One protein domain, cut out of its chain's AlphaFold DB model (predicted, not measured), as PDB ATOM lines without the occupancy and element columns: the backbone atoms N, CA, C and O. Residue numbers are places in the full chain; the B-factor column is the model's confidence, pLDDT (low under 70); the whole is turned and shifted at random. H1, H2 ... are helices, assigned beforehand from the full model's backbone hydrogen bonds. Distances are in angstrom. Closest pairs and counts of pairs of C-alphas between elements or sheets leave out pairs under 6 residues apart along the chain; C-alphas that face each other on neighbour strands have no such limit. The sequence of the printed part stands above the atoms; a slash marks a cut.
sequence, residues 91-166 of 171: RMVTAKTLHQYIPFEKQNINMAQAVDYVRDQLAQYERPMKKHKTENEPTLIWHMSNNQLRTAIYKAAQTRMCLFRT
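This is residues 91 to 166 of the 171 residues of an uncharacterized protein of Schizaphis graminum (UniProt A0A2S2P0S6). Three helices and a wide loop make this domain: the long helix H3 has the short H1 packed on its middle stretch, residues 152 to 160, while H2 meets residues 149 to 154 of H3 with its first residues, 111 to 115, alone, and from there runs off at a steep tilt of 65 degrees. Between H2 and H3, residues 124 to 145 form the wide loop, and Met 129 in this loop and Thr 166 beyond H3 have the two C-alphas farthest apart in the printed part. The printed part has 76 residues with three named helices in the order H1, H2, H3 and no named strand; the class is all helix, though under half of the residues, 36 of 76, are in named elements. It is compact, with a radius of gyration of the C-alphas of 12.8 A and spans of 37 by 26 by 18 A.

Find C-alpha 146 at (-4.960, 31.452, -17.976); from there H3, residues 146 to 164, runs 27.1 A to C-alpha 164 at (-19.716, 35.939, -40.303). Look next at C-alpha 111 at (-4.407, 31.327, -30.553), where H2, residues 111 to 123, begins its 18.4 A. H1 is residues 98 to 101, 5.6 A long.

Start at H3, which touches H1 with residues 152 to 160 alone; the closest C-alphas, of His 99 and Ala 156, are 4.4 A apart. H2 touches H3 with residues 111 to 115 alone, meeting residues 149 to 154 of H3; their closest C-alphas, of Val 115 and Arg 150, are 6.7 A apart. H2 and H3 stand at a steep tilt of 65 degrees, opposite ways. H1 and H2 are apart. In H2 and H3 every O i to N i+4 pair is within hydrogen-bond range; H1 is too short for such a pair, and its 1 pair of O i and N i+3 is within range.

The two C-alphas farthest apart, of Met 129 and Thr 166, are 39.7 A apart. The printed part has no cut. The link from H1 to H2 is short, with 9 residues, and that from H2 to H3 is long, with 22. Look in the B-factor column for pLDDT under 70 at residues 105 to 109, 129 to 138 and 163 to 166; the mean of the printed part is 77.5.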
ATOM      1  N   ARG A  91      -9.837  46.552 -18.934       82.44
ATOM      2  CA  ARG A  91     -10.402  46.135 -17.644       82.44
ATOM      3  C   ARG A  91     -11.902  45.888 -17.697       82.44
ATOM      4  O   ARG A  91     -12.410  45.220 -16.806       82.44
ATOM      5  N   MET A  92     -12.604  46.415 -18.702       82.69
ATOM      6  CA  MET A  92     -14.053  46.243 -18.876       82.69
ATOM      7  C   MET A  92     -14.410  45.112 -19.847       82.69
ATOM      8  O   MET A  92     -15.586  44.797 -20.040       82.69
ATOM      9  N   VAL A  93     -13.413  44.488 -20.473       85.88
ATOM     10  CA  VAL A  93     -13.646  43.415 -21.436       85.88
ATOM     11  C   VAL A  93     -14.071  42.147 -20.702       85.88
ATOM     12  O   VAL A  93     -13.509  41.758 -19.679       85.88
ATOM     13  N   THR A  94     -15.071  41.468 -21.247       87.75
ATOM     14  CA  THR A  94     -15.603  40.216 -20.703       87.75
ATOM     15  C   THR A  94     -15.391  39.092 -21.703       87.75
ATOM     16  O   THR A  94     -15.191  39.337 -22.895       87.75
ATOM     17  N   ALA A  95     -15.522  37.842 -21.258       84.00
ATOM     18  CA  ALA A  95     -15.490  36.693 -22.166       84.00
ATOM     19  C   ALA A  95     -16.526  36.797 -23.306       84.00
ATOM     20  O   ALA A  95     -16.291  36.295 -24.401       84.00
ATOM     21  N   LYS A  96     -17.657  37.481 -23.065       82.75
ATOM     22  CA  LYS A  96     -18.704  37.696 -24.070       82.75
ATOM     23  C   LYS A  96     -18.318  38.746 -25.103       82.75
ATOM     24  O   LYS A  96     -18.668  38.564 -26.257       82.75
ATOM     25  N   THR A  97     -17.616  39.815 -24.732       84.31
ATOM     26  CA  THR A  97     -17.278  40.923 -25.650       84.31
ATOM     27  C   THR A  97     -15.925  40.756 -26.338       84.31
ATOM     28  O   THR A  97     -15.660  41.415 -27.338       84.31
ATOM     29  N   LEU A  98     -15.093  39.820 -25.872       85.81
ATOM     30  CA  LEU A  98     -13.746  39.563 -26.390       85.81
ATOM     31  C   LEU A  98     -13.686  39.329 -27.912       85.81
ATOM     32  O   LEU A  98     -12.745  39.769 -28.570       85.81
ATOM     33  N   HIS A  99     -14.710  38.684 -28.482       83.19
ATOM     34  CA  HIS A  99     -14.790  38.414 -29.920       83.19
ATOM     35  C   HIS A  99     -14.824  39.681 -30.777       83.19
ATOM     36  O   HIS A  99     -14.445  39.616 -31.936       83.19
ATOM     37  N   GLN A 100     -15.238  40.829 -30.240       82.44
ATOM     38  CA  GLN A 100     -15.323  42.086 -30.990       82.44
ATOM     39  C   GLN A 100     -13.942  42.705 -31.234       82.44
ATOM     40  O   GLN A 100     -13.727  43.372 -32.250       82.44
ATOM     41  N   TYR A 101     -13.000  42.435 -30.328       81.31
ATOM     42  CA  TYR A 101     -11.693  43.087 -30.269       81.31
ATOM     43  C   TYR A 101     -10.587  42.286 -30.967       81.31
ATOM     44  O   TYR A 101      -9.644  42.864 -31.500       81.31
ATOM     45  N   ILE A 102     -10.724  40.956 -31.038       79.75
ATOM     46  CA  ILE A 102      -9.747  40.078 -31.697       79.75
ATOM     47  C   ILE A 102     -10.241  39.713 -33.111       79.75
ATOM     48  O   ILE A 102     -11.270  39.043 -33.238       79.75
ATOM     49  N   PRO A 103      -9.544  40.129 -34.188       70.81
ATOM     50  CA  PRO A 103      -9.993  39.940 -35.565       70.81
ATOM     51  C   PRO A 103      -9.619  38.554 -36.114       70.81
ATOM     52  O   PRO A 103      -8.777  38.440 -37.001       70.81
ATOM     53  N   PHE A 104     -10.262  37.498 -35.604       71.94
ATOM     54  CA  PHE A 104      -9.976  36.095 -35.961       71.94
ATOM     55  C   PHE A 104     -10.118  35.743 -37.459       71.94
ATOM     56  O   PHE A 104      -9.621  34.707 -37.881       71.94
ATOM     57  N   GLU A 105     -10.772  36.584 -38.268       64.12
ATOM     58  CA  GLU A 105     -10.931  36.393 -39.723       64.12
ATOM     59  C   GLU A 105      -9.667  36.711 -40.533       64.12
ATOM     60  O   GLU A 105      -9.523  36.242 -41.663       64.12
ATOM     61  N   LYS A 106      -8.742  37.517 -39.988       65.25
ATOM     62  CA  LYS A 106      -7.471  37.801 -40.663       65.25
ATOM     63  C   LYS A 106      -6.649  36.508 -40.625       65.25
ATOM     64  O   LYS A 106      -6.215  36.092 -39.556       65.25
ATOM     65  N   GLN A 107      -6.483  35.880 -41.789       55.53
ATOM     66  CA  GLN A 107      -6.171  34.460 -42.036       55.53
ATOM     67  C   GLN A 107      -4.987  33.786 -41.304       55.53
ATOM     68  O   GLN A 107      -4.744  32.622 -41.578       55.53
ATOM     69  N   ASN A 108      -4.273  34.413 -40.364       61.38
ATOM     70  CA  ASN A 108      -3.089  33.819 -39.728       61.38
ATOM     71  C   ASN A 108      -2.909  34.147 -38.232       61.38
ATOM     72  O   ASN A 108      -1.790  34.081 -37.727       61.38
ATOM     73  N   ILE A 109      -3.964  34.514 -37.493       68.56
ATOM     74  CA  ILE A 109      -3.816  34.746 -36.045       68.56
ATOM     75  C   ILE A 109      -3.773  33.406 -35.306       68.56
ATOM     76  O   ILE A 109      -4.772  32.691 -35.218       68.56
ATOM     77  N   ASN A 110      -2.615  33.083 -34.730       79.94
ATOM     78  CA  ASN A 110      -2.472  31.932 -33.844       79.94
ATOM     79  C   ASN A 110      -3.136  32.229 -32.482       79.94
ATOM     80  O   ASN A 110      -2.999  33.321 -31.932       79.94
ATOM     81  N   MET A 111      -3.810  31.236 -31.892       81.56
ATOM     82  CA  MET A 111      -4.407  31.327 -30.553       81.56
ATOM     83  C   MET A 111      -3.396  31.750 -29.481       81.56
ATOM     84  O   MET A 111      -3.756  32.481 -28.562       81.56
ATOM     85  N   ALA A 112      -2.136  31.324 -29.603       82.31
ATOM     86  CA  ALA A 112      -1.073  31.750 -28.693       82.31
ATOM     87  C   ALA A 112      -0.822  33.266 -28.783       82.31
ATOM     88  O   ALA A 112      -0.845  33.949 -27.765       82.31
ATOM     89  N   GLN A 113      -0.720  33.803 -30.002       82.44
ATOM     90  CA  GLN A 113      -0.538  35.239 -30.240       82.44
ATOM     91  C   GLN A 113      -1.729  36.057 -29.723       82.44
ATOM     92  O   GLN A 113      -1.544  37.131 -29.161       82.44
ATOM     93  N   ALA A 114      -2.954  35.533 -29.862       82.94
ATOM     94  CA  ALA A 114      -4.153  36.156 -29.302       82.94
ATOM     95  C   ALA A 114      -4.120  36.221 -27.767       82.94
ATOM     96  O   ALA A 114      -4.493  37.239 -27.187       82.94
ATOM     97  N   VAL A 115      -3.660  35.157 -27.100       86.56
ATOM     98  CA  VAL A 115      -3.504  35.134 -25.637       86.56
ATOM     99  C   VAL A 115      -2.444  36.134 -25.186       86.56
ATOM    100  O   VAL A 115      -2.691  36.884 -24.243       86.56
ATOM    101  N   ASP A 116      -1.288  36.143 -25.847       85.38
ATOM    102  CA  ASP A 116      -0.165  36.998 -25.464       85.38
ATOM    103  C   ASP A 116      -0.501  38.476 -25.658       85.38
ATOM    104  O   ASP A 116      -0.329  39.264 -24.735       85.38
ATOM    105  N   TYR A 117      -1.156  38.838 -26.763       84.88
ATOM    106  CA  TYR A 117      -1.650  40.201 -26.941       84.88
ATOM    107  C   TYR A 117      -2.628  40.624 -25.842       84.88
ATOM    108  O   TYR A 117      -2.510  41.720 -25.301       84.88
ATOM    109  N   VAL A 118      -3.604  39.778 -25.487       85.38
ATOM    110  CA  VAL A 118      -4.558  40.130 -24.423       85.38
ATOM    111  C   VAL A 118      -3.823  40.347 -23.100       85.38
ATOM    112  O   VAL A 118      -4.172  41.258 -22.356       85.38
ATOM    113  N   ARG A 119      -2.776  39.567 -22.814       84.81
ATOM    114  CA  ARG A 119      -1.939  39.770 -21.624       84.81
ATOM    115  C   ARG A 119      -1.167  41.077 -21.673       84.81
ATOM    116  O   ARG A 119      -1.200  41.800 -20.686       84.81
ATOM    117  N   ASP A 120      -0.531  41.393 -22.795       86.50
ATOM    118  CA  ASP A 120       0.236  42.630 -22.963       86.50
ATOM    119  C   ASP A 120      -0.658  43.865 -22.831       86.50
ATOM    120  O   ASP A 120      -0.260  44.887 -22.271       86.50
ATOM    121  N   GLN A 121      -1.900  43.769 -23.306       85.31
ATOM    122  CA  GLN A 121      -2.891  44.823 -23.141       85.31
ATOM    123  C   GLN A 121      -3.386  44.933 -21.700       85.31
ATOM    124  O   GLN A 121      -3.526  46.042 -21.198       85.31
ATOM    125  N   LEU A 122      -3.613  43.814 -21.006       85.44
ATOM    126  CA  LEU A 122      -3.977  43.835 -19.588       85.44
ATOM    127  C   LEU A 122      -2.821  44.382 -18.734       85.44
ATOM    128  O   LEU A 122      -3.055  45.210 -17.866       85.44
ATOM    129  N   ALA A 123      -1.569  44.023 -19.014       85.06
ATOM    130  CA  ALA A 123      -0.404  44.465 -18.243       85.06
ATOM    131  C   ALA A 123      -0.230  45.996 -18.169       85.06
ATOM    132  O   ALA A 123       0.404  46.490 -17.241       85.06
ATOM    133  N   GLN A 124      -0.815  46.748 -19.107       84.88
ATOM    134  CA  GLN A 124      -0.805  48.217 -19.107       84.88
ATOM    135  C   GLN A 124      -1.709  48.839 -18.036       84.88
ATOM    136  O   GLN A 124      -1.580  50.025 -17.737       84.88
ATOM    137  N   TYR A 125      -2.638  48.068 -17.472       82.88
ATOM    138  CA  TYR A 125      -3.615  48.556 -16.509       82.88
ATOM    139  C   TYR A 125      -3.371  47.966 -15.125       82.88
ATOM    140  O   TYR A 125      -2.903  46.842 -14.959       82.88
ATOM    141  N   GLU A 126      -3.754  48.710 -14.093       80.06
ATOM    142  CA  GLU A 126      -3.786  48.165 -12.743       80.06
ATOM    143  C   GLU A 126      -4.948  47.185 -12.564       80.06
ATOM    144  O   GLU A 126      -6.030  47.334 -13.146       80.06
ATOM    145  N   ARG A 127      -4.736  46.205 -11.682       78.81
ATOM    146  CA  ARG A 127      -5.750  45.212 -11.336       78.81
ATOM    147  C   ARG A 127      -7.025  45.889 -10.813       78.81
ATOM    148  O   ARG A 127      -6.966  46.571  -9.791       78.81
ATOM    149  N   PRO A 128      -8.201  45.636 -11.420       77.06
ATOM    150  CA  PRO A 128      -9.469  46.139 -10.910       77.06
ATOM    151  C   PRO A 128      -9.718  45.631  -9.486       77.06
ATOM    152  O   PRO A 128      -9.756  44.422  -9.247       77.06
ATOM    153  N   MET A 129      -9.926  46.550  -8.538       67.94
ATOM    154  CA  MET A 129     -10.197  46.197  -7.135       67.94
ATOM    155  C   MET A 129     -11.568  45.540  -6.937       67.94
ATOM    156  O   MET A 129     -11.773  44.775  -5.994       67.94
ATOM    157  N   LYS A 130     -12.524  45.814  -7.829       67.00
ATOM    158  CA  LYS A 130     -13.862  45.228  -7.759       67.00
ATOM    159  C   LYS A 130     -13.817  43.798  -8.301       67.00
ATOM    160  O   LYS A 130     -13.707  43.577  -9.506       67.00
ATOM    161  N   LYS A 131     -13.913  42.823  -7.396       61.94
ATOM    162  CA  LYS A 131     -14.384  41.477  -7.737       61.94
ATOM    163  C   LYS A 131     -15.903  41.559  -7.898       61.94
ATOM    164  O   LYS A 131     -16.564  42.146  -7.040       61.94
ATOM    165  N   HIS A 132     -16.442  41.024  -8.992       58.94
ATOM    166  CA  HIS A 132     -17.892  40.925  -9.170       58.94
ATOM    167  C   HIS A 132     -18.496  40.138  -8.007       58.94
ATOM    168  O   HIS A 132     -17.923  39.140  -7.568       58.94
ATOM    169  N   LYS A 133     -19.612  40.637  -7.470       54.00
ATOM    170  CA  LYS A 133     -20.275  40.073  -6.284       54.00
ATOM    171  C   LYS A 133     -21.443  39.145  -6.638       54.00
ATOM    172  O   LYS A 133     -21.963  38.486  -5.747       54.00
ATOM    173  N   THR A 134     -21.866  39.099  -7.900       56.16
ATOM    174  CA  THR A 134     -23.104  38.445  -8.349       56.16
ATOM    175  C   THR A 134     -22.816  37.378  -9.410       56.16
ATOM    176  O   THR A 134     -22.019  37.596 -10.319       56.16
ATOM    177  N   GLU A 135     -23.485  36.222  -9.313       59.19
ATOM    178  CA  GLU A 135     -23.324  35.069 -10.229       59.19
ATOM    179  C   GLU A 135     -23.666  35.379 -11.697       59.19
ATOM    180  O   GLU A 135     -23.198  34.690 -12.601       59.19
ATOM    181  N   ASN A 136     -24.449  36.433 -11.945       58.38
ATOM    182  CA  ASN A 136     -24.944  36.788 -13.277       58.38
ATOM    183  C   ASN A 136     -24.114  37.862 -13.999       58.38
ATOM    184  O   ASN A 136     -24.357  38.125 -15.181       58.38
ATOM    185  N   GLU A 137     -23.151  38.503 -13.329       61.56
ATOM    186  CA  GLU A 137     -22.314  39.513 -13.976       61.56
ATOM    187  C   GLU A 137     -21.261  38.853 -14.880       61.56
ATOM    188  O   GLU A 137     -20.583  37.904 -14.472       61.56
ATOM    189  N   PRO A 138     -21.105  39.322 -16.133       69.81
ATOM    190  CA  PRO A 138     -20.157  38.729 -17.060       69.81
ATOM    191  C   PRO A 138     -18.736  38.868 -16.508       69.81
ATOM    192  O   PRO A 138     -18.251  39.970 -16.262       69.81
ATOM    193  N   THR A 139     -18.060  37.734 -16.329       77.06
ATOM    194  CA  THR A 139     -16.705  37.696 -15.780       77.06
ATOM    195  C   THR A 139     -15.743  38.479 -16.674       77.06
ATOM    196  O   THR A 139     -15.584  38.170 -17.862       77.06
ATOM    197  N   LEU A 140     -15.100  39.493 -16.090       84.00
ATOM    198  CA  LEU A 140     -14.032  40.249 -16.738       84.00
ATOM    199  C   LEU A 140     -12.837  39.347 -17.012       84.00
ATOM    200  O   LEU A 140     -12.435  38.568 -16.144       84.00
ATOM    201  N   ILE A 141     -12.218  39.524 -18.179       87.38
ATOM    202  CA  ILE A 141     -11.021  38.766 -18.575       87.38
ATOM    203  C   ILE A 141      -9.879  38.911 -17.564       87.38
ATOM    204  O   ILE A 141      -9.106  37.976 -17.383       87.38
ATOM    205  N   TRP A 142      -9.826  40.033 -16.839       84.88
ATOM    206  CA  TRP A 142      -8.833  40.284 -15.797       84.88
ATOM    207  C   TRP A 142      -8.860  39.253 -14.663       84.88
ATOM    208  O   TRP A 142      -7.827  38.885 -14.107       84.88
ATOM    209  N   HIS A 143     -10.056  38.804 -14.277       84.81
ATOM    210  CA  HIS A 143     -10.230  37.875 -13.159       84.81
ATOM    211  C   HIS A 143     -10.195  36.410 -13.603       84.81
ATOM    212  O   HIS A 143     -10.317  35.520 -12.764       84.81
ATOM    213  N   MET A 144     -10.029  36.149 -14.902       85.50
ATOM    214  CA  MET A 144      -9.962  34.797 -15.442       85.50
ATOM    215  C   MET A 144      -8.575  34.189 -15.227       85.50
ATOM    216  O   MET A 144      -7.548  34.849 -15.376       85.50
ATOM    217  N   SER A 145      -8.533  32.893 -14.926       85.25
ATOM    218  CA  SER A 145      -7.285  32.133 -14.991       85.25
ATOM    219  C   SER A 145      -6.806  31.989 -16.440       85.25
ATOM    220  O   SER A 145      -7.586  32.096 -17.386       85.25
ATOM    221  N   ASN A 146      -5.526  31.667 -16.637       84.50
ATOM    222  CA  ASN A 146      -4.960  31.452 -17.976       84.50
ATOM    223  C   ASN A 146      -5.730  30.405 -18.799       84.50
ATOM    224  O   ASN A 146      -5.918  30.576 -20.003       84.50
ATOM    225  N   ASN A 147      -6.205  29.338 -18.154       85.69
ATOM    226  CA  ASN A 147      -6.993  28.305 -18.822       85.69
ATOM    227  C   ASN A 147      -8.374  28.836 -19.221       85.69
ATOM    228  O   ASN A 147      -8.810  28.616 -20.348       85.69
ATOM    229  N   GLN A 148      -9.023  29.603 -18.342       86.38
ATOM    230  CA  GLN A 148     -10.303  30.246 -18.640       86.38
ATOM    231  C   GLN A 148     -10.185  31.275 -19.773       86.38
ATOM    232  O   GLN A 148     -11.057  31.318 -20.639       86.38
ATOM    233  N   LEU A 149      -9.096  32.048 -19.812       87.31
ATOM    234  CA  LEU A 149      -8.818  33.000 -20.886       87.31
ATOM    235  C   LEU A 149      -8.647  32.287 -22.236       87.31
ATOM    236  O   LEU A 149      -9.257  32.692 -23.221       87.31
ATOM    237  N   ARG A 150      -7.889  31.183 -22.278       87.50
ATOM    238  CA  ARG A 150      -7.743  30.352 -23.490       87.50
ATOM    239  C   ARG A 150      -9.090  29.833 -23.985       87.50
ATOM    240  O   ARG A 150      -9.393  29.949 -25.169       87.50
ATOM    241  N   THR A 151      -9.923  29.307 -23.087       87.12
ATOM    242  CA  THR A 151     -11.271  28.844 -23.442       87.12
ATOM    243  C   THR A 151     -12.162  29.994 -23.915       87.12
ATOM    244  O   THR A 151     -12.936  29.814 -24.853       87.12
ATOM    245  N   ALA A 152     -12.058  31.180 -23.309       86.56
ATOM    246  CA  ALA A 152     -12.809  32.362 -23.725       86.56
ATOM    247  C   ALA A 152     -12.400  32.844 -25.122       86.56
ATOM    248  O   ALA A 152     -13.272  33.119 -25.938       86.56
ATOM    249  N   ILE A 153     -11.100  32.882 -25.423       87.81
ATOM    250  CA  ILE A 153     -10.568  33.225 -26.751       87.81
ATOM    251  C   ILE A 153     -11.033  32.204 -27.792       87.81
ATOM    252  O   ILE A 153     -11.496  32.585 -28.863       87.81
ATOM    253  N   TYR A 154     -10.995  30.913 -27.456       87.19
ATOM    254  CA  TYR A 154     -11.489  29.856 -28.336       87.19
ATOM    255  C   TYR A 154     -12.987  30.014 -28.643       87.19
ATOM    256  O   TYR A 154     -13.392  29.992 -29.806       87.19
ATOM    257  N   LYS A 155     -13.814  30.253 -27.617       85.88
ATOM    258  CA  LYS A 155     -15.247  30.537 -27.792       85.88
ATOM    259  C   LYS A 155     -15.479  31.816 -28.595       85.88
ATOM    260  O   LYS A 155     -16.342  31.832 -29.462       85.88
ATOM    261  N   ALA A 156     -14.695  32.861 -28.347       85.56
ATOM    262  CA  ALA A 156     -14.774  34.122 -29.069       85.56
ATOM    263  C   ALA A 156     -14.479  33.943 -30.568       85.56
ATOM    264  O   ALA A 156     -15.203  34.491 -31.400       85.56
ATOM    265  N   ALA A 157     -13.482  33.126 -30.914       83.19
ATOM    266  CA  ALA A 157     -13.186  32.766 -32.295       83.19
ATOM    267  C   ALA A 157     -14.348  32.012 -32.951       83.19
ATOM    268  O   ALA A 157     -14.760  32.361 -34.055       83.19
ATOM    269  N   GLN A 158     -14.937  31.035 -32.252       82.19
ATOM    270  CA  GLN A 158     -16.118  30.316 -32.739       82.19
ATOM    271  C   GLN A 158     -17.318  31.246 -32.948       82.19
ATOM    272  O   GLN A 158     -17.944  31.208 -34.002       82.19
ATOM    273  N   THR A 159     -17.621  32.115 -31.977       80.75
ATOM    274  CA  THR A 159     -18.722  33.086 -32.077       80.75
ATOM    275  C   THR A 159     -18.537  33.997 -33.284       80.75
ATOM    276  O   THR A 159     -19.479  34.200 -34.040       80.75
ATOM    277  N   ARG A 160     -17.319  34.498 -33.512       75.44
ATOM    278  CA  ARG A 160     -17.021  35.348 -34.666       75.44
ATOM    279  C   ARG A 160     -17.193  34.585 -35.983       75.44
ATOM    280  O   ARG A 160     -17.894  35.061 -36.864       75.44
ATOM    281  N   MET A 161     -16.694  33.352 -36.081       72.12
ATOM    282  CA  MET A 161     -16.924  32.494 -37.254       72.12
ATOM    283  C   MET A 161     -18.415  32.246 -37.529       72.12
ATOM    284  O   MET A 161     -18.820  32.229 -38.687       72.12
ATOM    285  N   CYS A 162     -19.243  32.080 -36.492       71.81
ATOM    286  CA  CYS A 162     -20.696  31.941 -36.634       71.81
ATOM    287  C   CYS A 162     -21.378  33.245 -37.072       71.81
ATOM    288  O   CYS A 162     -22.275  33.198 -37.908       71.81
ATOM    289  N   LEU A 163     -20.951  34.395 -36.541       65.56
ATOM    290  CA  LEU A 163     -21.503  35.709 -36.893       65.56
ATOM    291  C   LEU A 163     -21.216  36.099 -38.350       65.56
ATOM    292  O   LEU A 163     -22.045  36.752 -38.972       65.56
ATOM    293  N   PHE A 164     -20.078  35.680 -38.903       59.94
ATOM    294  CA  PHE A 164     -19.716  35.939 -40.303       59.94
ATOM    295  C   PHE A 164     -20.225  34.869 -41.286       59.94
ATOM    296  O   PHE A 164     -20.209  35.094 -42.495       59.94
ATOM    297  N   ARG A 165     -20.716  33.723 -40.791       54.47
ATOM    298  CA  ARG A 165     -21.352  32.642 -41.574       54.47
ATOM    299  C   ARG A 165     -22.873  32.798 -41.709       54.47
ATOM    300  O   ARG A 165     -23.585  31.801 -41.840       54.47
ATOM    301  N   THR A 166     -23.405  34.017 -41.673       48.59
ATOM    302  CA  THR A 166     -24.813  34.224 -42.037       48.59
ATOM    303  C   THR A 166     -25.039  33.809 -43.503       48.59
ATOM    304  O   THR A 166     -24.154  34.005 -44.341       48.59
TER     305      THR A 166